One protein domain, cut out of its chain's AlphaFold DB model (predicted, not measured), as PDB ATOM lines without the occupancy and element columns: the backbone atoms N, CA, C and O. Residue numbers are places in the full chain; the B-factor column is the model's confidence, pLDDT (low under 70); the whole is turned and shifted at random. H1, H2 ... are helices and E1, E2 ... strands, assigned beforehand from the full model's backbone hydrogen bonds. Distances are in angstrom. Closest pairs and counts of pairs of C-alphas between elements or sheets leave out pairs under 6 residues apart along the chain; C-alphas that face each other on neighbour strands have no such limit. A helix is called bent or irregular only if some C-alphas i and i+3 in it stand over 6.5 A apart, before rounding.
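This is residues 13 to 175 of the 176 residues of the protein "Uridine/cytidine kinase" of Skeletonema marinoi (UniProt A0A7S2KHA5). Two lobes stand side by side: a small one, where H1 packs on the antiparallel hairpin E1 and E2, and a larger one, where the short parallel pair E3 and E4 lies between H5 and H4b. The helical hairpin of H3 and H4a makes a corner of the larger lobe, and the unnamed stretch 64 to 79 leads from the small lobe through the middle. The 163 printed residues hold H1, E1, E2, H2, E3, H3, H4, E4 and H5 in that order. The class is mostly helix, with helices holding 79 and strands 16 of the 95 residues in named elements. The whole is only just compact, close to loose, with a radius of gyration of the C-alphas of 18.0 A and spans of 53 by 47 by 30 A.

H1, residues 17 to 28, begins at C-alpha 17 (-17.832, 5.851, 10.496) and is 16.2 A long. E1 is residues 34 to 37, E2 60 to 63 and H2 80 to 84. E3, residues 90 to 93, begins at C-alpha 90 (-16.219, -0.144, -6.914). H3, residues 96 to 109, measures 19.9 A. H4, residues 115 to 140, was assigned as one helix by its hydrogen bonds but is bent, with C-alphas 124 and 127 7.1 A apart; its arms are H4a, 115 to 124, and H4b, 127 to 140. H4b is irregular, with C-alphas 132 and 135 6.9 A apart. E4 is residues 143 to 146. H5, residues 152 to 173, spans 32.3 A and ends at C-alpha 173 (-28.894, 9.525, -13.746).

The closest C-alphas of H1 and E1, His 23 and Val 34, are 6.3 A apart. E1 and E2 form a hairpin, antiparallel at 146 degrees, with N 34 and O 63 2.9 A apart. H1 and H2 are close but not clearly touching, with C-alphas 21 and 82 6.6 A apart. E3 and E4 are parallel at 25 degrees, with N 93 and O 145 2.8 A apart; with H3 and H4 they form a strand-helix-strand unit, two parallel neighbour strands with helices between them in the chain. H3 touches H4a with residues 104 to 108 alone, the closest C-alphas, 104 and 118, being 6.7 A apart; this helical hairpin runs opposite ways at a steep tilt of 43 degrees. The arms H4a and H4b stand at a steep tilt of 62 degrees. The closest C-alphas of E3 and H4b, 91 and 138, are 6.0 A apart, and those of E4 and H5, 145 and 162, 6.7 A. H4b and H5 are apart. Every O i to N i+4 pair is within hydrogen-bond range in H1, H2, H3, H4a and H5; H4b has 4 of 10, and 7 of 11 O i to N i+3 pairs.

The C-alphas farthest apart, of Pro 116 and Ala 175, are 53.4 A apart. The printed part has no cut. The links E1 to E2 and E2 to H2 are long, with 22 and 16 residues. Mean pLDDT of the printed part is 90.5; residues 173 to 175 are under 70.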
ATOM      1  N   SER A  13     -13.890  -0.387  14.093       84.06
ATOM      2  CA  SER A  13     -14.051   0.469  15.282       84.06
ATOM      3  C   SER A  13     -12.999   1.576  15.434       84.06
ATOM      4  O   SER A  13     -13.114   2.400  16.333       84.06
ATOM      5  N   SER A  14     -11.933   1.563  14.629       83.81
ATOM      6  CA  SER A  14     -10.922   2.628  14.623       83.81
ATOM      7  C   SER A  14     -11.314   3.815  13.739       83.81
ATOM      8  O   SER A  14     -10.666   4.862  13.799       83.81
ATOM      9  N   LEU A  15     -12.367   3.657  12.930       85.06
ATOM     10  CA  LEU A  15     -12.865   4.675  12.019       85.06
ATOM     11  C   LEU A  15     -14.064   5.402  12.620       85.06
ATOM     12  O   LEU A  15     -14.964   4.792  13.195       85.06
ATOM     13  N   ASP A  16     -14.104   6.712  12.402       88.69
ATOM     14  CA  ASP A  16     -15.240   7.569  12.743       88.69
ATOM     15  C   ASP A  16     -16.331   7.447  11.662       88.69
ATOM     16  O   ASP A  16     -16.582   8.359  10.869       88.69
ATOM     17  N   THR A  17     -16.886   6.238  11.552       91.81
ATOM     18  CA  THR A  17     -17.832   5.851  10.496       91.81
ATOM     19  C   THR A  17     -19.135   6.638  10.608       91.81
ATOM     20  O   THR A  17     -19.659   7.093   9.593       91.81
ATOM     21  N   ASP A  18     -19.606   6.884  11.831       93.88
ATOM     22  CA  ASP A  18     -20.816   7.669  12.089       93.88
ATOM     23  C   ASP A  18     -20.663   9.112  11.595       93.88
ATOM     24  O   ASP A  18     -21.579   9.666  10.980       93.88
ATOM     25  N   LEU A  19     -19.480   9.715  11.785       94.62
ATOM     26  CA  LEU A  19     -19.183  11.036  11.235       94.62
ATOM     27  C   LEU A  19     -19.196  11.020   9.704       94.62
ATOM     28  O   LEU A  19     -19.765  11.927   9.096       94.62
ATOM     29  N   LEU A  20     -18.607   9.998   9.072       95.75
ATOM     30  CA  LEU A  20     -18.634   9.862   7.614       95.75
ATOM     31  C   LEU A  20     -20.072   9.744   7.093       95.75
ATOM     32  O   LEU A  20     -20.443  10.475   6.179       95.75
ATOM     33  N   ILE A  21     -20.893   8.884   7.698       96.31
ATOM     34  CA  ILE A  21     -22.309   8.715   7.343       96.31
ATOM     35  C   ILE A  21     -23.063  10.041   7.492       96.31
ATOM     36  O   ILE A  21     -23.786  10.451   6.584       96.31
ATOM     37  N   SER A  22     -22.867  10.745   8.610       97.06
ATOM     38  CA  SER A  22     -23.489  12.052   8.850       97.06
ATOM     39  C   SER A  22     -23.083  13.078   7.790       97.06
ATOM     40  O   SER A  22     -23.939  13.771   7.239       97.06
ATOM     41  N   HIS A  23     -21.794  13.142   7.444       96.88
ATOM     42  CA  HIS A  23     -21.297  14.027   6.394       96.88
ATOM     43  C   HIS A  23     -21.884  13.688   5.023       96.88
ATOM     44  O   HIS A  23     -22.279  14.595   4.294       96.88
ATOM     45  N   LEU A  24     -21.984  12.404   4.671       96.56
ATOM     46  CA  LEU A  24     -22.583  11.984   3.404       96.56
ATOM     47  C   LEU A  24     -24.066  12.347   3.334       96.56
ATOM     48  O   LEU A  24     -24.501  12.891   2.324       96.56
ATOM     49  N   LYS A  25     -24.828  12.152   4.417       96.06
ATOM     50  CA  LYS A  25     -26.236  12.580   4.483       96.06
ATOM     51  C   LYS A  25     -26.374  14.103   4.342       96.06
ATOM     52  O   LYS A  25     -27.247  14.564   3.612       96.06
ATOM     53  N   GLN A  26     -25.505  14.891   4.976       96.94
ATOM     54  CA  GLN A  26     -25.499  16.354   4.819       96.94
ATOM     55  C   GLN A  26     -25.195  16.776   3.374       96.94
ATOM     56  O   GLN A  26     -25.911  17.600   2.803       96.94
ATOM     57  N   LEU A  27     -24.179  16.170   2.759       96.31
ATOM     58  CA  LEU A  27     -23.756  16.500   1.400       96.31
ATOM     59  C   LEU A  27     -24.784  16.082   0.341       96.31
ATOM     60  O   LEU A  27     -25.100  16.884  -0.538       96.31
ATOM     61  N   LEU A  28     -25.282  14.845   0.411       93.06
ATOM     62  CA  LEU A  28     -26.124  14.230  -0.622       93.06
ATOM     63  C   LEU A  28     -27.606  14.578  -0.463       93.06
ATOM     64  O   LEU A  28     -28.282  14.835  -1.452       93.06
ATOM     65  N   ILE A  29     -28.112  14.595   0.775       90.56
ATOM     66  CA  ILE A  29     -29.552  14.726   1.044       90.56
ATOM     67  C   ILE A  29     -29.915  16.177   1.360       90.56
ATOM     68  O   ILE A  29     -30.932  16.681   0.895       90.56
ATOM     69  N   GLN A  30     -29.088  16.859   2.158       93.75
ATOM     70  CA  GLN A  30     -29.391  18.218   2.630       93.75
ATOM     71  C   GLN A  30     -28.776  19.311   1.745       93.75
ATOM     72  O   GLN A  30     -29.126  20.480   1.894       93.75
ATOM     73  N   GLY A  31     -27.851  18.955   0.847       93.94
ATOM     74  CA  GLY A  31     -27.139  19.911  -0.003       93.94
ATOM     75  C   GLY A  31     -26.195  20.841   0.769       93.94
ATOM     76  O   GLY A  31     -25.890  21.933   0.294       93.94
ATOM     77  N   GLN A  32     -25.750  20.439   1.963       95.62
ATOM     78  CA  GLN A  32     -24.929  21.265   2.850       95.62
ATOM     79  C   GLN A  32     -23.441  20.947   2.715       95.62
ATOM     80  O   GLN A  32     -23.047  19.802   2.505       95.62
ATOM     81  N   SER A  33     -22.602  21.973   2.863       95.81
ATOM     82  CA  SER A  33     -21.150  21.805   2.953       95.81
ATOM     83  C   SER A  33     -20.747  21.259   4.322       95.81
ATOM     84  O   SER A  33     -21.335  21.625   5.336       95.81
ATOM     85  N   VAL A  34     -19.691  20.449   4.359       95.25
ATOM     86  CA  VAL A  34     -19.150  19.855   5.592       95.25
ATOM     87  C   VAL A  34     -17.672  20.191   5.763       95.25
ATOM     88  O   VAL A  34     -16.967  20.478   4.793       95.25
ATOM     89  N   ILE A  35     -17.178  20.115   6.998       92.50
ATOM     90  CA  ILE A  35     -15.749  20.238   7.301       92.50
ATOM     91  C   ILE A  35     -15.189  18.834   7.507       92.50
ATOM     92  O   ILE A  35     -15.413  18.199   8.535       92.50
ATOM     93  N   VAL A  36     -14.442  18.338   6.524       91.88
ATOM     94  CA  VAL A  36     -13.789  17.030   6.621       91.88
ATOM     95  C   VAL A  36     -12.525  17.164   7.474       91.88
ATOM     96  O   VAL A  36     -11.662  17.983   7.139       91.88
ATOM     97  N   PRO A  37     -12.383  16.382   8.559       90.31
ATOM     98  CA  PRO A  37     -11.220  16.461   9.432       90.31
ATOM     99  C   PRO A  37      -9.955  15.961   8.732       90.31
ATOM    100  O   PRO A  37     -10.008  15.048   7.906       90.31
ATOM    101  N   ARG A  38      -8.794  16.505   9.113       87.38
ATOM    102  CA  ARG A  38      -7.499  15.995   8.650       87.38
ATOM    103  C   ARG A  38      -6.866  15.054   9.673       87.38
ATOM    104  O   ARG A  38      -6.865  15.330  10.874       87.38
ATOM    105  N   TYR A  39      -6.290  13.958   9.185       85.31
ATOM    106  CA  TYR A  39      -5.537  12.999   9.991       85.31
ATOM    107  C   TYR A  39      -4.029  13.186   9.806       85.31
ATOM    108  O   TYR A  39      -3.549  13.351   8.685       85.31
ATOM    109  N   ASP A  40      -3.290  13.154  10.909       80.94
ATOM    110  CA  ASP A  40      -1.834  13.174  10.944       80.94
ATOM    111  C   ASP A  40      -1.298  11.741  11.058       80.94
ATOM    112  O   ASP A  40      -1.431  11.091  12.098       80.94
ATOM    113  N   TYR A  41      -0.683  11.245   9.983       77.38
ATOM    114  CA  TYR A  41      -0.130   9.889   9.926       77.38
ATOM    115  C   TYR A  41       1.154   9.707  10.738       77.38
ATOM    116  O   TYR A  41       1.489   8.571  11.064       77.38
ATOM    117  N   THR A  42       1.858  10.792  11.066       77.06
ATOM    118  CA  THR A  42       3.083  10.760  11.873       77.06
ATOM    119  C   THR A  42       2.734  10.721  13.357       77.06
ATOM    120  O   THR A  42       3.325   9.962  14.122       77.06
ATOM    121  N   ARG A  43       1.738  11.518  13.774       75.12
ATOM    122  CA  ARG A  43       1.257  11.577  15.168       75.12
ATOM    123  C   ARG A  43       0.162  10.561  15.491       75.12
ATOM    124  O   ARG A  43      -0.198  10.405  16.658       75.12
ATOM    125  N   HIS A  44      -0.374   9.888  14.476       75.94
ATOM    126  CA  HIS A  44      -1.490   8.954  14.593       75.94
ATOM    127  C   HIS A  44      -2.731   9.569  15.272       75.94
ATOM    128  O   HIS A  44      -3.373   8.945  16.122       75.94
ATOM    129  N   CYS A  45      -3.076  10.812  14.922       79.88
ATOM    130  CA  CYS A  45      -4.238  11.503  15.484       79.88
ATOM    131  C   CYS A  45      -4.860  12.519  14.522       79.88
ATOM    132  O   CYS A  45      -4.249  12.943  13.546       79.88
ATOM    133  N   ARG A  46      -6.097  12.934  14.814       85.00
ATOM    134  CA  ARG A  46      -6.768  14.040  14.118       85.00
ATOM    135  C   ARG A  46      -6.149  15.378  14.532       85.00
ATOM    136  O   ARG A  46      -5.869  15.564  15.719       85.00
ATOM    137  N   PHE A  47      -5.991  16.294  13.576       83.25
ATOM    138  CA  PHE A  47      -5.620  17.679  13.874       83.25
ATOM    139  C   PHE A  47      -6.680  18.337  14.773       83.25
ATOM    140  O   PHE A  47      -7.876  18.211  14.510       83.25
ATOM    141  N   GLN A  48      -6.245  19.013  15.836       83.69
ATOM    142  CA  GLN A  48      -7.123  19.733  16.773       83.69
ATOM    143  C   GLN A  48      -7.320  21.183  16.343       83.69
ATOM    144  O   GLN A  48      -6.447  21.726  15.680       83.69
ATOM    145  N   GLU A  49      -8.433  21.817  16.730       78.50
ATOM    146  CA  GLU A  49      -8.731  23.221  16.406       78.50
ATOM    147  C   GLU A  49      -7.537  24.156  16.685       78.50
ATOM    148  O   GLU A  49      -6.917  24.093  17.745       78.50
ATOM    149  N   GLY A  50      -7.178  24.990  15.703       77.25
ATOM    150  CA  GLY A  50      -5.999  25.863  15.760       77.25
ATOM    151  C   GLY A  50      -4.668  25.217  15.347       77.25
ATOM    152  O   GLY A  50      -3.702  25.946  15.124       77.25
ATOM    153  N   GLU A  51      -4.590  23.892  15.182       82.19
ATOM    154  CA  GLU A  51      -3.380  23.244  14.666       82.19
ATOM    155  C   GLU A  51      -3.201  23.471  13.154       82.19
ATOM    156  O   GLU A  51      -4.141  23.382  12.356       82.19
ATOM    157  N   VAL A  52      -1.948  23.675  12.751       78.50
ATOM    158  CA  VAL A  52      -1.509  23.673  11.353       78.50
ATOM    159  C   VAL A  52      -0.340  22.709  11.185       78.50
ATOM    160  O   VAL A  52       0.383  22.432  12.141       78.50
ATOM    161  N   ASP A  53      -0.162  22.156   9.989       77.31
ATOM    162  CA  ASP A  53       1.049  21.387   9.680       77.31
ATOM    163  C   ASP A  53       2.197  22.299   9.211       77.31
ATOM    164  O   ASP A  53       2.060  23.524   9.158       77.31
ATOM    165  N   GLY A  54       3.342  21.703   8.862       75.31
ATOM    166  CA  GLY A  54       4.529  22.428   8.392       75.31
ATOM    167  C   GLY A  54       4.339  23.226   7.095       75.31
ATOM    168  O   GLY A  54       5.228  23.984   6.723       75.31
ATOM    169  N   GLU A  55       3.192  23.087   6.425       78.12
ATOM    170  CA  GLU A  55       2.809  23.839   5.227       78.12
ATOM    171  C   GLU A  55       1.723  24.898   5.531       78.12
ATOM    172  O   GLU A  55       1.161  25.492   4.614       78.12
ATOM    173  N   GLY A  56       1.403  25.147   6.811       77.75
ATOM    174  CA  GLY A  56       0.421  26.157   7.240       77.75
ATOM    175  C   GLY A  56      -1.041  25.745   7.025       77.75
ATOM    176  O   GLY A  56      -1.956  26.566   7.044       77.75
ATOM    177  N   ARG A  57      -1.273  24.459   6.790       76.81
ATOM    178  CA  ARG A  57      -2.540  23.888   6.336       76.81
ATOM    179  C   ARG A  57      -3.412  23.622   7.577       76.81
ATOM    180  O   ARG A  57      -2.922  23.022   8.527       76.81
ATOM    181  N   SER A  58      -4.690  24.016   7.602       78.06
ATOM    182  CA  SER A  58      -5.551  23.974   8.813       78.06
ATOM    183  C   SER A  58      -6.183  22.604   9.121       78.06
ATOM    184  O   SER A  58      -5.993  21.632   8.397       78.06
ATOM    185  N   THR A  59      -6.948  22.523  10.204       78.31
ATOM    186  CA  THR A  59      -7.471  21.302  10.846       78.31
ATOM    187  C   THR A  59      -8.497  20.513  10.030       78.31
ATOM    188  O   THR A  59      -8.654  19.304  10.231       78.31
ATOM    189  N   GLY A  60      -9.170  21.167   9.083       82.88
ATOM    190  CA  GLY A  60     -10.198  20.558   8.250       82.88
ATOM    191  C   GLY A  60     -10.343  21.241   6.896       82.88
ATOM    192  O   GLY A  60      -9.965  22.398   6.712       82.88
ATOM    193  N   ARG A  61     -10.885  20.501   5.929       88.19
ATOM    194  CA  ARG A  61     -11.153  20.984   4.572       88.19
ATOM    195  C   ARG A  61     -12.653  21.108   4.363       88.19
ATOM    196  O   ARG A  61     -13.377  20.137   4.571       88.19
ATOM    197  N   VAL A  62     -13.102  22.268   3.888       91.19
ATOM    198  CA  VAL A  62     -14.489  22.439   3.445       91.19
ATOM    199  C   VAL A  62     -14.713  21.600   2.190       91.19
ATOM    200  O   VAL A  62     -13.975  21.718   1.210       91.19
ATOM    201  N   VAL A  63     -15.716  20.734   2.237       93.75
ATOM    202  CA  VAL A  63     -16.216  19.985   1.088       93.75
ATOM    203  C   VAL A  63     -17.635  20.458   0.836       93.75
ATOM    204  O   VAL A  63     -18.493  20.368   1.709       93.75
ATOM    205  N   GLU A  64     -17.858  21.005  -0.352       94.88
ATOM    206  CA  GLU A  64     -19.176  21.450  -0.790       94.88
ATOM    207  C   GLU A  64     -19.993  20.274  -1.315       94.88
ATOM    208  O   GLU A  64     -19.431  19.319  -1.863       94.88
ATOM    209  N   SER A  65     -21.319  20.380  -1.227       95.38
ATOM    210  CA  SER A  65     -22.205  19.454  -1.930       95.38
ATOM    211  C   SER A  65     -21.946  19.522  -3.441       95.38
ATOM    212  O   SER A  65     -21.814  20.600  -4.034       95.38
ATOM    213  N   LYS A  66     -21.823  18.350  -4.067       93.31
ATOM    214  CA  LYS A  66     -21.604  18.173  -5.506       93.31
ATOM    215  C   LYS A  66     -22.503  17.051  -6.002       93.31
ATOM    216  O   LYS A  66     -22.848  16.149  -5.252       93.31
ATOM    217  N   ARG A  67     -22.797  17.073  -7.306       88.94
ATOM    218  CA  ARG A  67     -23.566  16.009  -7.976       88.94
ATOM    219  C   ARG A  67     -22.896  14.639  -7.918       88.94
ATOM    220  O   ARG A  67     -23.578  13.637  -8.018       88.94
ATOM    221  N   VAL A  68     -21.568  14.607  -7.824       91.12
ATOM    222  CA  VAL A  68     -20.795  13.369  -7.726       91.12
ATOM    223  C   VAL A  68     -19.871  13.493  -6.532       91.12
ATOM    224  O   VAL A  68     -19.084  14.440  -6.453       91.12
ATOM    225  N   ILE A  69     -19.962  12.525  -5.625       93.38
ATOM    226  CA  ILE A  69     -19.101  12.413  -4.452       93.38
ATOM    227  C   ILE A  69     -18.375  11.078  -4.544       93.38
ATOM    228  O   ILE A  69     -19.000  10.023  -4.558       93.38
ATOM    229  N   LEU A  70     -17.046  11.128  -4.617       94.44
ATOM    230  CA  LEU A  70     -16.219   9.930  -4.560       94.44
ATOM    231  C   LEU A  70     -15.802   9.687  -3.110       94.44
ATOM    232  O   LEU A  70     -15.076  10.495  -2.527       94.44
ATOM    233  N   VAL A  71     -16.240   8.559  -2.560       95.12
ATOM    234  CA  VAL A  71     -15.823   8.073  -1.243       95.12
ATOM    235  C   VAL A  71     -14.830   6.937  -1.450       95.12
ATOM    236  O   VAL A  71     -15.102   6.002  -2.197       95.12
ATOM    237  N   GLU A  72     -13.671   7.023  -0.804       94.88
ATOM    238  CA  GLU A  72     -12.627   5.999  -0.868       94.88
ATOM    239  C   GLU A  72     -12.230   5.546   0.538       94.88
ATOM    240  O   GLU A  72     -12.315   6.310   1.502       94.88
ATOM    241  N   GLY A  73     -11.836   4.280   0.654       94.38
ATOM    242  CA  GLY A  73     -11.304   3.718   1.885       94.38
ATOM    243  C   GLY A  73     -11.351   2.195   1.883       94.38
ATOM    244  O   GLY A  73     -12.126   1.575   1.160       94.38
ATOM    245  N   ILE A  74     -10.525   1.570   2.723       95.19
ATOM    246  CA  ILE A  74     -10.402   0.105   2.773       95.19
ATOM    247  C   ILE A  74     -11.642  -0.603   3.342       95.19
ATOM    248  O   ILE A  74     -11.842  -1.777   3.059       95.19
ATOM    249  N   LEU A  75     -12.471   0.086   4.132       95.25
ATOM    250  CA  LEU A  75     -13.582  -0.512   4.885       95.25
ATOM    251  C   LEU A  75     -14.964   0.022   4.488       95.25
ATOM    252  O   LEU A  75     -15.964  -0.426   5.045       95.25
ATOM    253  N   ILE A  76     -15.054   0.944   3.528       96.50
ATOM    254  CA  ILE A  76     -16.317   1.638   3.214       96.50
ATOM    255  C   ILE A  76     -17.406   0.693   2.687       96.50
ATOM    256  O   ILE A  76     -18.580   0.931   2.931       96.50
ATOM    257  N   LEU A  77     -17.019  -0.411   2.038       97.50
ATOM    258  CA  LEU A  77     -17.956  -1.435   1.563       97.50
ATOM    259  C   LEU A  77     -18.286  -2.491   2.628       97.50
ATOM    260  O   LEU A  77     -19.151  -3.332   2.405       97.50
ATOM    261  N   SER A  78     -17.597  -2.487   3.775       96.00
ATOM    262  CA  SER A  78     -17.853  -3.426   4.882       96.00
ATOM    263  C   SER A  78     -18.957  -2.948   5.834       96.00
ATOM    264  O   SER A  78     -19.395  -3.699   6.700       96.00
ATOM    265  N   VAL A  79     -19.411  -1.702   5.668       95.19
ATOM    266  CA  VAL A  79     -20.432  -1.059   6.498       95.19
ATOM    267  C   VAL A  79     -21.714  -0.938   5.683       95.19
ATOM    268  O   VAL A  79     -21.759  -0.176   4.721       95.19
ATOM    269  N   GLN A  80     -22.762  -1.660   6.085       94.94
ATOM    270  CA  GLN A  80     -24.008  -1.724   5.315       94.94
ATOM    271  C   GLN A  80     -24.646  -0.344   5.099       94.94
ATOM    272  O   GLN A  80     -25.029  -0.022   3.984       94.94
ATOM    273  N   GLU A  81     -24.674   0.514   6.121       95.50
ATOM    274  CA  GLU A  81     -25.265   1.852   5.986       95.50
ATOM    275  C   GLU A  81     -24.517   2.737   4.973       95.50
ATOM    276  O   GLU A  81     -25.130   3.568   4.313       95.50
ATOM    277  N   LEU A  82     -23.202   2.549   4.803       96.38
ATOM    278  CA  LEU A  82     -22.450   3.233   3.748       96.38
ATOM    279  C   LEU A  82     -22.767   2.650   2.371       96.38
ATOM    280  O   LEU A  82     -22.935   3.411   1.424       96.38
ATOM    281  N   VAL A  83     -22.866   1.325   2.268       96.81
ATOM    282  CA  VAL A  83     -23.249   0.625   1.031       96.81
ATOM    283  C   VAL A  83     -24.618   1.098   0.539       96.81
ATOM    284  O   VAL A  83     -24.769   1.374  -0.648       96.81
ATOM    285  N   ASP A  84     -25.578   1.261   1.448       96.00
ATOM    286  CA  ASP A  84     -26.942   1.698   1.133       96.00
ATOM    287  C   ASP A  84     -27.016   3.165   0.668       96.00
ATOM    288  O   ASP A  84     -27.976   3.556   0.009       96.00
ATOM    289  N   LEU A  85     -26.006   3.984   0.990       95.50
ATOM    290  CA  LEU A  85     -25.892   5.379   0.546       95.50
ATOM    291  C   LEU A  85     -25.185   5.536  -0.813       95.50
ATOM    292  O   LEU A  85     -25.072   6.662  -1.293       95.50
ATOM    293  N   MET A  86     -24.652   4.459  -1.403       95.44
ATOM    294  CA  MET A  86     -23.835   4.513  -2.621       95.44
ATOM    295  C   MET A  86     -24.575   3.982  -3.851       95.44
ATOM    296  O   MET A  86     -24.876   2.786  -3.944       95.44
ATOM    297  N   ASP A  87     -24.711   4.837  -4.863       94.56
ATOM    298  CA  ASP A  87     -25.308   4.473  -6.155       94.56
ATOM    299  C   ASP A  87     -24.418   3.490  -6.939       94.56
ATOM    300  O   ASP A  87     -24.898   2.501  -7.495       94.56
ATOM    301  N   LEU A  88     -23.093   3.693  -6.892       95.31
ATOM    302  CA  LEU A  88     -22.097   2.846  -7.556       95.31
ATOM    303  C   LEU A  88     -20.948   2.456  -6.619       95.31
ATOM    304  O   LEU A  88     -20.250   3.308  -6.068       95.31
ATOM    305  N   LYS A  89     -20.702   1.151  -6.499       97.06
ATOM    306  CA  LYS A  89     -19.736   0.552  -5.572       97.06
ATOM    307  C   LYS A  89     -18.621  -0.131  -6.353       97.06
ATOM    308  O   LYS A  89     -18.857  -1.068  -7.114       97.06
ATOM    309  N   VAL A  90     -17.388   0.338  -6.166       96.50
ATOM    310  CA  VAL A  90     -16.219  -0.144  -6.914       96.50
ATOM    311  C   VAL A  90     -15.188  -0.742  -5.964       96.50
ATOM    312  O   VAL A  90     -14.759  -0.085  -5.020       96.50
ATOM    313  N   PHE A  91     -14.737  -1.964  -6.249       97.31
ATOM    314  CA  PHE A  91     -13.640  -2.608  -5.528       97.31
ATOM    315  C   PHE A  91     -12.403  -2.722  -6.421       97.31
ATOM    316  O   PHE A  91     -12.454  -3.324  -7.495       97.31
ATOM    317  N   VAL A  92     -11.270  -2.171  -5.978       95.31
ATOM    318  CA  VAL A  92      -9.997  -2.286  -6.703       95.31
ATOM    319  C   VAL A  92      -9.220  -3.492  -6.186       95.31
ATOM    320  O   VAL A  92      -8.677  -3.470  -5.084       95.31
ATOM    321  N   ASP A  93      -9.148  -4.539  -7.004       95.31
ATOM    322  CA  ASP A  93      -8.518  -5.804  -6.645       95.31
ATOM    323  C   ASP A  93      -7.060  -5.880  -7.115       95.31
ATOM    324  O   ASP A  93      -6.712  -5.482  -8.233       95.31
ATOM    325  N   ALA A  94      -6.194  -6.407  -6.254       94.12
ATOM    326  CA  ALA A  94      -4.803  -6.698  -6.564       94.12
ATOM    327  C   ALA A  94      -4.243  -7.776  -5.615       94.12
ATOM    328  O   ALA A  94      -4.543  -7.751  -4.411       94.12
ATOM    329  N   PRO A  95      -3.350  -8.655  -6.114       94.81
ATOM    330  CA  PRO A  95      -2.662  -9.644  -5.290       94.81
ATOM    331  C   PRO A  95      -2.000  -9.034  -4.042       94.81
ATOM    332  O   PRO A  95      -1.516  -7.896  -4.049       94.81
ATOM    333  N   SER A  96      -2.017  -9.776  -2.931       95.31
ATOM    334  CA  SER A  96      -1.568  -9.276  -1.624       95.31
ATOM    335  C   SER A  96      -0.080  -8.931  -1.575       95.31
ATOM    336  O   SER A  96       0.303  -7.989  -0.886       95.31
ATOM    337  N   ASP A  97       0.749  -9.672  -2.304       95.56
ATOM    338  CA  ASP A  97       2.185  -9.444  -2.474       95.56
ATOM    339  C   ASP A  97       2.470  -8.140  -3.231       95.56
ATOM    340  O   ASP A  97       3.274  -7.325  -2.777       95.56
ATOM    341  N   ILE A  98       1.735  -7.872  -4.312       94.94
ATOM    342  CA  ILE A  98       1.814  -6.612  -5.059       94.94
ATOM    343  C   ILE A  98       1.404  -5.431  -4.175       94.94
ATOM    344  O   ILE A  98       2.087  -4.403  -4.146       94.94
ATOM    345  N   ARG A  99       0.312  -5.566  -3.409       95.75
ATOM    346  CA  ARG A  99      -0.116  -4.534  -2.449       95.75
ATOM    347  C   ARG A  99       0.920  -4.312  -1.348       95.75
ATOM    348  O   ARG A  99       1.205  -3.162  -1.016       95.75
ATOM    349  N   LEU A 100       1.500  -5.382  -0.803       96.50
ATOM    350  CA  LEU A 100       2.535  -5.299   0.227       96.50
ATOM    351  C   LEU A 100       3.802  -4.620  -0.303       96.50
ATOM    352  O   LEU A 100       4.327  -3.736   0.366       96.50
ATOM    353  N   SER A 101       4.250  -4.968  -1.511       95.94
ATOM    354  CA  SER A 101       5.399  -4.333  -2.168       95.94
ATOM    355  C   SER A 101       5.196  -2.820  -2.323       95.94
ATOM    356  O   SER A 101       6.014  -2.031  -1.845       95.94
ATOM    357  N   ARG A 102       4.043  -2.402  -2.868       94.94
ATOM    358  CA  ARG A 102       3.669  -0.980  -2.995       94.94
ATOM    359  C   ARG A 102       3.618  -0.279  -1.638       94.94
ATOM    360  O   ARG A 102       4.089   0.848  -1.500       94.94
ATOM    361  N   ARG A 103       3.070  -0.950  -0.618       95.31
ATOM    362  CA  ARG A 103       3.015  -0.421   0.748       95.31
ATOM    363  C   ARG A 103       4.405  -0.231   1.347       95.31
ATOM    364  O   ARG A 103       4.627   0.808   1.956       95.31
ATOM    365  N   ILE A 104       5.310  -1.199   1.197       96.31
ATOM    366  CA  ILE A 104       6.685  -1.101   1.706       96.31
ATOM    367  C   ILE A 104       7.375   0.113   1.088       96.31
ATOM    368  O   ILE A 104       7.940   0.922   1.820       96.31
ATOM    369  N   GLN A 105       7.275   0.273  -0.234       95.25
ATOM    370  CA  GLN A 105       7.863   1.410  -0.936       95.25
ATOM    371  C   GLN A 105       7.311   2.742  -0.409       95.25
ATOM    372  O   GLN A 105       8.085   3.605  -0.001       95.25
ATOM    373  N   ARG A 106       5.980   2.879  -0.342       94.00
ATOM    374  CA  ARG A 106       5.312   4.087   0.160       94.00
ATOM    375  C   ARG A 106       5.677   4.393   1.614       94.00
ATOM    376  O   ARG A 106       6.093   5.501   1.924       94.00
ATOM    377  N   ASP A 107       5.526   3.425   2.518       91.69
ATOM    378  CA  ASP A 107       5.727   3.644   3.957       91.69
ATOM    379  C   ASP A 107       7.212   3.905   4.294       91.69
ATOM    380  O   ASP A 107       7.496   4.620   5.254       91.69
ATOM    381  N   THR A 108       8.152   3.394   3.491       91.81
ATOM    382  CA  THR A 108       9.585   3.704   3.639       91.81
ATOM    383  C   THR A 108       9.906   5.114   3.135       91.81
ATOM    384  O   THR A 108      10.530   5.889   3.854       91.81
ATOM    385  N   VAL A 109       9.467   5.464   1.917       91.88
ATOM    386  CA  VAL A 109       9.836   6.729   1.251       91.88
ATOM    387  C   VAL A 109       9.070   7.924   1.814       91.88
ATOM    388  O   VAL A 109       9.665   8.960   2.088       91.88
ATOM    389  N   GLU A 110       7.757   7.798   1.992       86.50
ATOM    390  CA  GLU A 110       6.880   8.928   2.328       86.50
ATOM    391  C   GLU A 110       6.649   9.079   3.836       86.50
ATOM    392  O   GLU A 110       6.259  10.148   4.295       86.50
ATOM    393  N   ARG A 111       6.851   8.008   4.619       84.44
ATOM    394  CA  ARG A 111       6.520   7.972   6.058       84.44
ATOM    395  C   ARG A 111       7.707   7.629   6.962       84.44
ATOM    396  O   ARG A 111       7.525   7.540   8.172       84.44
ATOM    397  N   GLY A 112       8.896   7.404   6.394       87.62
ATOM    398  CA  GLY A 112      10.129   7.143   7.146       87.62
ATOM    399  C   GLY A 112      10.112   5.870   8.000       87.62
ATOM    400  O   GLY A 112      10.820   5.799   9.002       87.62
ATOM    401  N   ARG A 113       9.288   4.872   7.657       89.00
ATOM    402  CA  ARG A 113       9.162   3.633   8.441       89.00
ATOM    403  C   ARG A 113      10.212   2.599   8.055       89.00
ATOM    404  O   ARG A 113      10.624   2.518   6.901       89.00
ATOM    405  N   THR A 114      10.602   1.757   9.011       93.81
ATOM    406  CA  THR A 114      11.549   0.662   8.762       93.81
ATOM    407  C   THR A 114      10.845  -0.581   8.210       93.81
ATOM    408  O   THR A 114       9.684  -0.854   8.527       93.81
ATOM    409  N   LEU A 115      11.555  -1.376   7.400       94.81
ATOM    410  CA  LEU A 115      11.024  -2.631   6.857       94.81
ATOM    411  C   LEU A 115      10.540  -3.606   7.956       94.81
ATOM    412  O   LEU A 115       9.424  -4.116   7.818       94.81
ATOM    413  N   PRO A 116      11.293  -3.852   9.053       96.56
ATOM    414  CA  PRO A 116      10.816  -4.698  10.149       96.56
ATOM    415  C   PRO A 116       9.484  -4.232  10.748       96.56
ATOM    416  O   PRO A 116       8.591  -5.055  10.960       96.56
ATOM    417  N   ASP A 117       9.304  -2.924  10.957       92.12
ATOM    418  CA  ASP A 117       8.063  -2.376  11.519       92.12
ATOM    419  C   ASP A 117       6.874  -2.582  10.579       92.12
ATOM    420  O   ASP A 117       5.784  -2.966  11.016       92.12
ATOM    421  N   ILE A 118       7.083  -2.357   9.278       93.69
ATOM    422  CA  ILE A 118       6.050  -2.529   8.250       93.69
ATOM    423  C   ILE A 118       5.601  -3.993   8.188       93.69
ATOM    424  O   ILE A 118       4.399  -4.266   8.201       93.69
ATOM    425  N   LEU A 119       6.545  -4.940   8.146       95.88
ATOM    426  CA  LEU A 119       6.242  -6.374   8.070       95.88
ATOM    427  C   LEU A 119       5.583  -6.899   9.354       95.88
ATOM    428  O   LEU A 119       4.638  -7.692   9.285       95.88
ATOM    429  N   SER A 120       6.042  -6.422  10.514       94.62
ATOM    430  CA  SER A 120       5.451  -6.730  11.820       94.62
ATOM    431  C   SER A 120       3.997  -6.258  11.883       94.62
ATOM    432  O   SER A 120       3.104  -7.058  12.170       94.62
ATOM    433  N   GLN A 121       3.722  -4.999  11.522       92.19
ATOM    434  CA  GLN A 121       2.354  -4.474  11.484       92.19
ATOM    435  C   GLN A 121       1.496  -5.195  10.437       92.19
ATOM    436  O   GLN A 121       0.343  -5.521  10.703       92.19
ATOM    437  N   TYR A 122       2.039  -5.464   9.245       94.94
ATOM    438  CA  TYR A 122       1.306  -6.178   8.201       94.94
ATOM    439  C   TYR A 122       0.810  -7.543   8.680       94.94
ATOM    440  O   TYR A 122      -0.359  -7.874   8.494       94.94
ATOM    441  N   SER A 123       1.687  -8.305   9.328       94.38
ATOM    442  CA  SER A 123       1.373  -9.653   9.795       94.38
ATOM    443  C   SER A 123       0.421  -9.646  10.992       94.38
ATOM    444  O   SER A 123      -0.460 -10.499  11.066       94.38
ATOM    445  N   LYS A 124       0.581  -8.684  11.914       93.50
ATOM    446  CA  LYS A 124      -0.202  -8.604  13.156       93.50
ATOM    447  C   LYS A 124      -1.589  -7.990  12.977       93.50
ATOM    448  O   LYS A 124      -2.520  -8.452  13.626       93.50
ATOM    449  N   THR A 125      -1.735  -6.956  12.144       92.12
ATOM    450  CA  THR A 125      -2.998  -6.205  12.029       92.12
ATOM    451  C   THR A 125      -3.534  -6.179  10.604       92.12
ATOM    452  O   THR A 125      -4.642  -6.650  10.364       92.12
ATOM    453  N   VAL A 126      -2.747  -5.717   9.629       94.25
ATOM    454  CA  VAL A 126      -3.282  -5.395   8.290       94.25
ATOM    455  C   VAL A 126      -3.810  -6.624   7.556       94.25
ATOM    456  O   VAL A 126      -4.913  -6.590   7.022       94.25
ATOM    457  N   ARG A 127      -3.048  -7.724   7.513       95.56
ATOM    458  CA  ARG A 127      -3.469  -8.947   6.815       95.56
ATOM    459  C   ARG A 127      -4.682  -9.608   7.487       95.56
ATOM    460  O   ARG A 127      -5.627  -9.908   6.758       95.56
ATOM    461  N   PRO A 128      -4.713  -9.811   8.821       96.38
ATOM    462  CA  PRO A 128      -5.913 -10.302   9.497       96.38
ATOM    463  C   PRO A 128      -7.154  -9.443   9.230       96.38
ATOM    464  O   PRO A 128      -8.184  -9.984   8.844       96.38
ATOM    465  N   MET A 129      -7.047  -8.115   9.356       95.69
ATOM    466  CA  MET A 129      -8.188  -7.213   9.150       95.69
ATOM    467  C   MET A 129      -8.636  -7.158   7.691       95.69
ATOM    468  O   MET A 129      -9.833  -7.149   7.412       95.69
ATOM    469  N   HIS A 130      -7.694  -7.197   6.746       96.62
ATOM    470  CA  HIS A 130      -8.026  -7.307   5.332       96.62
ATOM    471  C   HIS A 130      -8.833  -8.578   5.052       96.62
ATOM    472  O   HIS A 130      -9.896  -8.493   4.448       96.62
ATOM    473  N   ASN A 131      -8.375  -9.732   5.537       96.81
ATOM    474  CA  ASN A 131      -9.070 -11.001   5.320       96.81
ATOM    475  C   ASN A 131     -10.438 -11.053   6.018       96.81
ATOM    476  O   ASN A 131     -11.347 -11.710   5.523       96.81
ATOM    477  N   GLN A 132     -10.571 -10.396   7.172       96.44
ATOM    478  CA  GLN A 132     -11.788 -10.433   7.978       96.44
ATOM    479  C   GLN A 132     -12.861  -9.449   7.497       96.44
ATOM    480  O   GLN A 132     -14.040  -9.784   7.544       96.44
ATOM    481  N   PHE A 133     -12.475  -8.250   7.054       95.75
ATOM    482  CA  PHE A 133     -13.421  -7.160   6.787       95.75
ATOM    483  C   PHE A 133     -13.362  -6.638   5.352       95.75
ATOM    484  O   PHE A 133     -14.401  -6.398   4.742       95.75
ATOM    485  N   VAL A 134     -12.162  -6.482   4.789       96.88
ATOM    486  CA  VAL A 134     -11.986  -5.851   3.472       96.88
ATOM    487  C   VAL A 134     -12.304  -6.827   2.342       96.88
ATOM    488  O   VAL A 134     -13.131  -6.525   1.490       96.88
ATOM    489  N   GLU A 135     -11.682  -8.006   2.330       97.56
ATOM    490  CA  GLU A 135     -11.862  -8.987   1.255       97.56
ATOM    491  C   GLU A 135     -13.316  -9.479   1.145       97.56
ATOM    492  O   GLU A 135     -13.842  -9.479   0.033       97.56
ATOM    493  N   PRO A 136     -14.036  -9.801   2.243       98.00
ATOM    494  CA  PRO A 136     -15.447 -10.179   2.146       98.00
ATOM    495  C   PRO A 136     -16.341  -9.053   1.610       98.00
ATOM    496  O   PRO A 136     -17.304  -9.326   0.898       98.00
ATOM    497  N   SER A 137     -16.003  -7.785   1.889       97.69
ATOM    498  CA  SER A 137     -16.784  -6.630   1.418       97.69
ATOM    499  C   SER A 137     -16.780  -6.447  -0.101       97.69
ATOM    500  O   SER A 137     -17.644  -5.761  -0.643       97.69
ATOM    501  N   LYS A 138     -15.862  -7.113  -0.814       97.50
ATOM    502  CA  LYS A 138     -15.838  -7.181  -2.280       97.50
ATOM    503  C   LYS A 138     -17.155  -7.689  -2.874       97.50
ATOM    504  O   LYS A 138     -17.487  -7.313  -3.993       97.50
ATOM    505  N   LEU A 139     -17.910  -8.504  -2.132       97.50
ATOM    506  CA  LEU A 139     -19.231  -8.995  -2.543       97.50
ATOM    507  C   LEU A 139     -20.285  -7.884  -2.660       97.50
ATOM    508  O   LEU A 139     -21.265  -8.065  -3.373       97.50
ATOM    509  N   ASN A 140     -20.070  -6.740  -2.004       98.06
ATOM    510  CA  ASN A 140     -20.961  -5.583  -2.073       98.06
ATOM    511  C   ASN A 140     -20.642  -4.655  -3.262       98.06
ATOM    512  O   ASN A 140     -21.297  -3.629  -3.425       98.06
ATOM    513  N   ALA A 141     -19.620  -4.960  -4.071       97.81
ATOM    514  CA  ALA A 141     -19.230  -4.127  -5.203       97.81
ATOM    515  C   ALA A 141     -20.039  -4.449  -6.466       97.81
ATOM    516  O   ALA A 141     -20.177  -5.610  -6.847       97.81
ATOM    517  N   ASP A 142     -20.473  -3.406  -7.174       96.56
ATOM    518  CA  ASP A 142     -21.096  -3.521  -8.496       96.56
ATOM    519  C   ASP A 142     -20.038  -3.764  -9.587       96.56
ATOM    520  O   ASP A 142     -20.292  -4.419 -10.598       96.56
ATOM    521  N   LEU A 143     -18.828  -3.224  -9.384       95.81
ATOM    522  CA  LEU A 143     -17.712  -3.326 -10.318       95.81
ATOM    523  C   LEU A 143     -16.411  -3.681  -9.594       95.81
ATOM    524  O   LEU A 143     -15.974  -2.986  -8.677       95.81
ATOM    525  N   ILE A 144     -15.730  -4.719 -10.081       95.62
ATOM    526  CA  ILE A 144     -14.378  -5.076  -9.642       95.62
ATOM    527  C   ILE A 144     -13.374  -4.625 -10.702       95.62
ATOM    528  O   ILE A 144     -13.444  -5.028 -11.864       95.62
ATOM    529  N   VAL A 145     -12.406  -3.810 -10.289       94.06
ATOM    530  CA  VAL A 145     -11.339  -3.295 -11.149       94.06
ATOM    531  C   VAL A 145     -10.014  -3.917 -10.738       94.06
ATOM    532  O   VAL A 145      -9.494  -3.651  -9.661       94.06
ATOM    533  N   TYR A 146      -9.425  -4.727 -11.612       91.69
ATOM    534  CA  TYR A 146      -8.118  -5.327 -11.350       91.69
ATOM    535  C   TYR A 146      -6.995  -4.304 -11.564       91.69
ATOM    536  O   TYR A 146      -6.602  -4.029 -12.700       91.69
ATOM    537  N   GLY A 147      -6.457  -3.766 -10.468       84.19
ATOM    538  CA  GLY A 147      -5.442  -2.703 -10.431       84.19
ATOM    539  C   GLY A 147      -3.999  -3.173 -10.661       84.19
ATOM    540  O   GLY A 147      -3.039  -2.450 -10.358       84.19
ATOM    541  N   HIS A 148      -3.818  -4.404 -11.136       85.38
ATOM    542  CA  HIS A 148      -2.516  -4.952 -11.489       85.38
ATOM    543  C   HIS A 148      -2.612  -5.958 -12.642       85.38
ATOM    544  O   HIS A 148      -3.557  -6.747 -12.736       85.38
ATOM    545  N   HIS A 149      -1.605  -5.913 -13.510       86.19
ATOM    546  CA  HIS A 149      -1.329  -6.873 -14.567       86.19
ATOM    547  C   HIS A 149       0.140  -6.706 -14.989       86.19
ATOM    548  O   HIS A 149       0.606  -5.565 -15.069       86.19
ATOM    549  N   ASP A 150       0.836  -7.800 -15.310       85.44
ATOM    550  CA  ASP A 150       2.252  -7.770 -15.724       85.44
ATOM    551  C   ASP A 150       2.470  -6.892 -16.965       85.44
ATOM    552  O   ASP A 150       3.430  -6.133 -17.071       85.44
ATOM    553  N   ASN A 151       1.512  -6.934 -17.892       88.50
ATOM    554  CA  ASN A 151       1.417  -5.978 -18.991       88.50
ATOM    555  C   ASN A 151       0.667  -4.705 -18.551       88.50
ATOM    556  O   ASN A 151      -0.550  -4.724 -18.332       88.50
ATOM    557  N   THR A 152       1.390  -3.589 -18.479       85.12
ATOM    558  CA  THR A 152       0.859  -2.278 -18.080       85.12
ATOM    559  C   THR A 152      -0.215  -1.747 -19.029       85.12
ATOM    560  O   THR A 152      -1.139  -1.074 -18.570       85.12
ATOM    561  N   GLU A 153      -0.183  -2.088 -20.320       89.69
ATOM    562  CA  GLU A 153      -1.239  -1.695 -21.261       89.69
ATOM    563  C   GLU A 153      -2.576  -2.357 -20.941       89.69
ATOM    564  O   GLU A 153      -3.629  -1.735 -21.079       89.69
ATOM    565  N   VAL A 154      -2.554  -3.608 -20.481       88.81
ATOM    566  CA  VAL A 154      -3.777  -4.310 -20.072       88.81
ATOM    567  C   VAL A 154      -4.366  -3.650 -18.829       88.81
ATOM    568  O   VAL A 154      -5.576  -3.439 -18.774       88.81
ATOM    569  N   SER A 155      -3.522  -3.255 -17.868       84.56
ATOM    570  CA  SER A 155      -3.968  -2.481 -16.702       84.56
ATOM    571  C   SER A 155      -4.639  -1.171 -17.128       84.56
ATOM    572  O   SER A 155      -5.730  -0.868 -16.655       84.56
ATOM    573  N   LYS A 156      -4.045  -0.431 -18.078       86.94
ATOM    574  CA  LYS A 156      -4.638   0.804 -18.623       86.94
ATOM    575  C   LYS A 156      -5.989   0.545 -19.288       86.94
ATOM    576  O   LYS A 156      -6.966   1.179 -18.923       86.94
ATOM    577  N   LYS A 157      -6.083  -0.455 -20.172       90.44
ATOM    578  CA  LYS A 157      -7.342  -0.813 -20.850       90.44
ATOM    579  C   LYS A 157      -8.452  -1.203 -19.870       90.44
ATOM    580  O   LYS A 157      -9.609  -0.850 -20.091       90.44
ATOM    581  N   ARG A 158      -8.118  -1.918 -18.787       90.56
ATOM    582  CA  ARG A 158      -9.069  -2.259 -17.713       90.56
ATOM    583  C   ARG A 158      -9.574  -1.009 -16.996       90.56
ATOM    584  O   ARG A 158     -10.779  -0.882 -16.802       90.56
ATOM    585  N   MET A 159      -8.675  -0.084 -16.660       88.44
ATOM    586  CA  MET A 159      -9.046   1.203 -16.065       88.44
ATOM    587  C   MET A 159      -9.912   2.032 -17.016       88.44
ATOM    588  O   MET A 159     -10.950   2.534 -16.600       88.44
ATOM    589  N   ASP A 160      -9.557   2.112 -18.299       90.94
ATOM    590  CA  ASP A 160     -10.338   2.841 -19.304       90.94
ATOM    591  C   ASP A 160     -11.754   2.272 -19.444       90.94
ATOM    592  O   ASP A 160     -12.726   3.019 -19.571       90.94
ATOM    593  N   LEU A 161     -11.893   0.944 -19.412       91.75
ATOM    594  CA  LEU A 161     -13.195   0.287 -19.440       91.75
ATOM    595  C   LEU A 161     -14.004   0.589 -18.173       91.75
ATOM    596  O   LEU A 161     -15.173   0.950 -18.283       91.75
ATOM    597  N   ALA A 162     -13.385   0.500 -16.994       92.06
ATOM    598  CA  ALA A 162     -14.030   0.849 -15.731       92.06
ATOM    599  C   ALA A 162     -14.515   2.305 -15.735       92.06
ATOM    600  O   ALA A 162     -15.669   2.574 -15.409       92.06
ATOM    601  N   MET A 163     -13.679   3.234 -16.207       90.75
ATOM    602  CA  MET A 163     -14.045   4.642 -16.350       90.75
ATOM    603  C   MET A 163     -15.214   4.840 -17.313       90.75
ATOM    604  O   MET A 163     -16.110   5.626 -17.021       90.75
ATOM    605  N   LYS A 164     -15.267   4.109 -18.434       92.19
ATOM    606  CA  LYS A 164     -16.422   4.158 -19.346       92.19
ATOM    607  C   LYS A 164     -17.709   3.691 -18.670       92.19
ATOM    608  O   LYS A 164     -18.739   4.332 -18.860       92.19
ATOM    609  N   VAL A 165     -17.656   2.613 -17.885       90.81
ATOM    610  CA  VAL A 165     -18.814   2.110 -17.127       90.81
ATOM    611  C   VAL A 165     -19.285   3.156 -16.115       90.81
ATOM    612  O   VAL A 165     -20.457   3.523 -16.136       90.81
ATOM    613  N   ILE A 166     -18.365   3.706 -15.314       90.56
ATOM    614  CA  ILE A 166     -18.658   4.758 -14.328       90.56
ATOM    615  C   ILE A 166     -19.276   5.981 -15.019       90.56
ATOM    616  O   ILE A 166     -20.343   6.447 -14.633       90.56
ATOM    617  N   CYS A 167     -18.655   6.486 -16.088       89.81
ATOM    618  CA  CYS A 167     -19.166   7.647 -16.816       89.81
ATOM    619  C   CYS A 167     -20.540   7.402 -17.450       89.81
ATOM    620  O   CYS A 167     -21.329   8.339 -17.545       89.81
ATOM    621  N   ASN A 168     -20.832   6.186 -17.913       90.38
ATOM    622  CA  ASN A 168     -22.144   5.862 -18.468       90.38
ATOM    623  C   ASN A 168     -23.222   5.817 -17.381       90.38
ATOM    624  O   ASN A 168     -24.301   6.359 -17.601       90.38
ATOM    625  N   HIS A 169     -22.913   5.245 -16.216       88.12
ATOM    626  CA  HIS A 169     -23.808   5.254 -15.059       88.12
ATOM    627  C   HIS A 169     -24.148   6.695 -14.637       88.12
ATOM    628  O   HIS A 169     -25.317   7.065 -14.608       88.12
ATOM    629  N   LEU A 170     -23.132   7.554 -14.496       87.00
ATOM    630  CA  LEU A 170     -23.321   8.971 -14.158       87.00
ATOM    631  C   LEU A 170     -24.159   9.746 -15.193       87.00
ATOM    632  O   LEU A 170     -24.856  10.691 -14.840       87.00
ATOM    633  N   LYS A 171     -24.095   9.383 -16.483       84.62
ATOM    634  CA  LYS A 171     -24.911  10.020 -17.533       84.62
ATOM    635  C   LYS A 171     -26.377   9.596 -17.478       84.62
ATOM    636  O   LYS A 171     -27.244  10.411 -17.783       84.62
ATOM    637  N   MET A 172     -26.645   8.340 -17.131       70.62
ATOM    638  CA  MET A 172     -28.005   7.807 -17.056       70.62
ATOM    639  C   MET A 172     -28.833   8.482 -15.965       70.62
ATOM    640  O   MET A 172     -30.004   8.768 -16.193       70.62
ATOM    641  N   GLU A 173     -28.216   8.818 -14.836       62.97
ATOM    642  CA  GLU A 173     -28.894   9.525 -13.746       62.97
ATOM    643  C   GLU A 173     -29.128  11.009 -14.044       62.97
ATOM    644  O   GLU A 173     -30.074  11.594 -13.537       62.97
ATOM    645  N   THR A 174     -28.327  11.628 -14.921       58.19
ATOM    646  CA  THR A 174     -28.537  13.032 -15.330       58.19
ATOM    647  C   THR A 174     -29.650  13.243 -16.362       58.19
ATOM    648  O   THR A 174     -29.924  14.387 -16.720       58.19
ATOM    649  N   ALA A 175     -30.242  12.168 -16.893       49.78
ATOM    650  CA  ALA A 175     -31.275  12.226 -17.932       49.78
ATOM    651  C   ALA A 175     -32.719  12.155 -17.389       49.78
ATOM    652  O   ALA A 175     -33.658  12.196 -18.187       49.78
TER     653      ALA A 175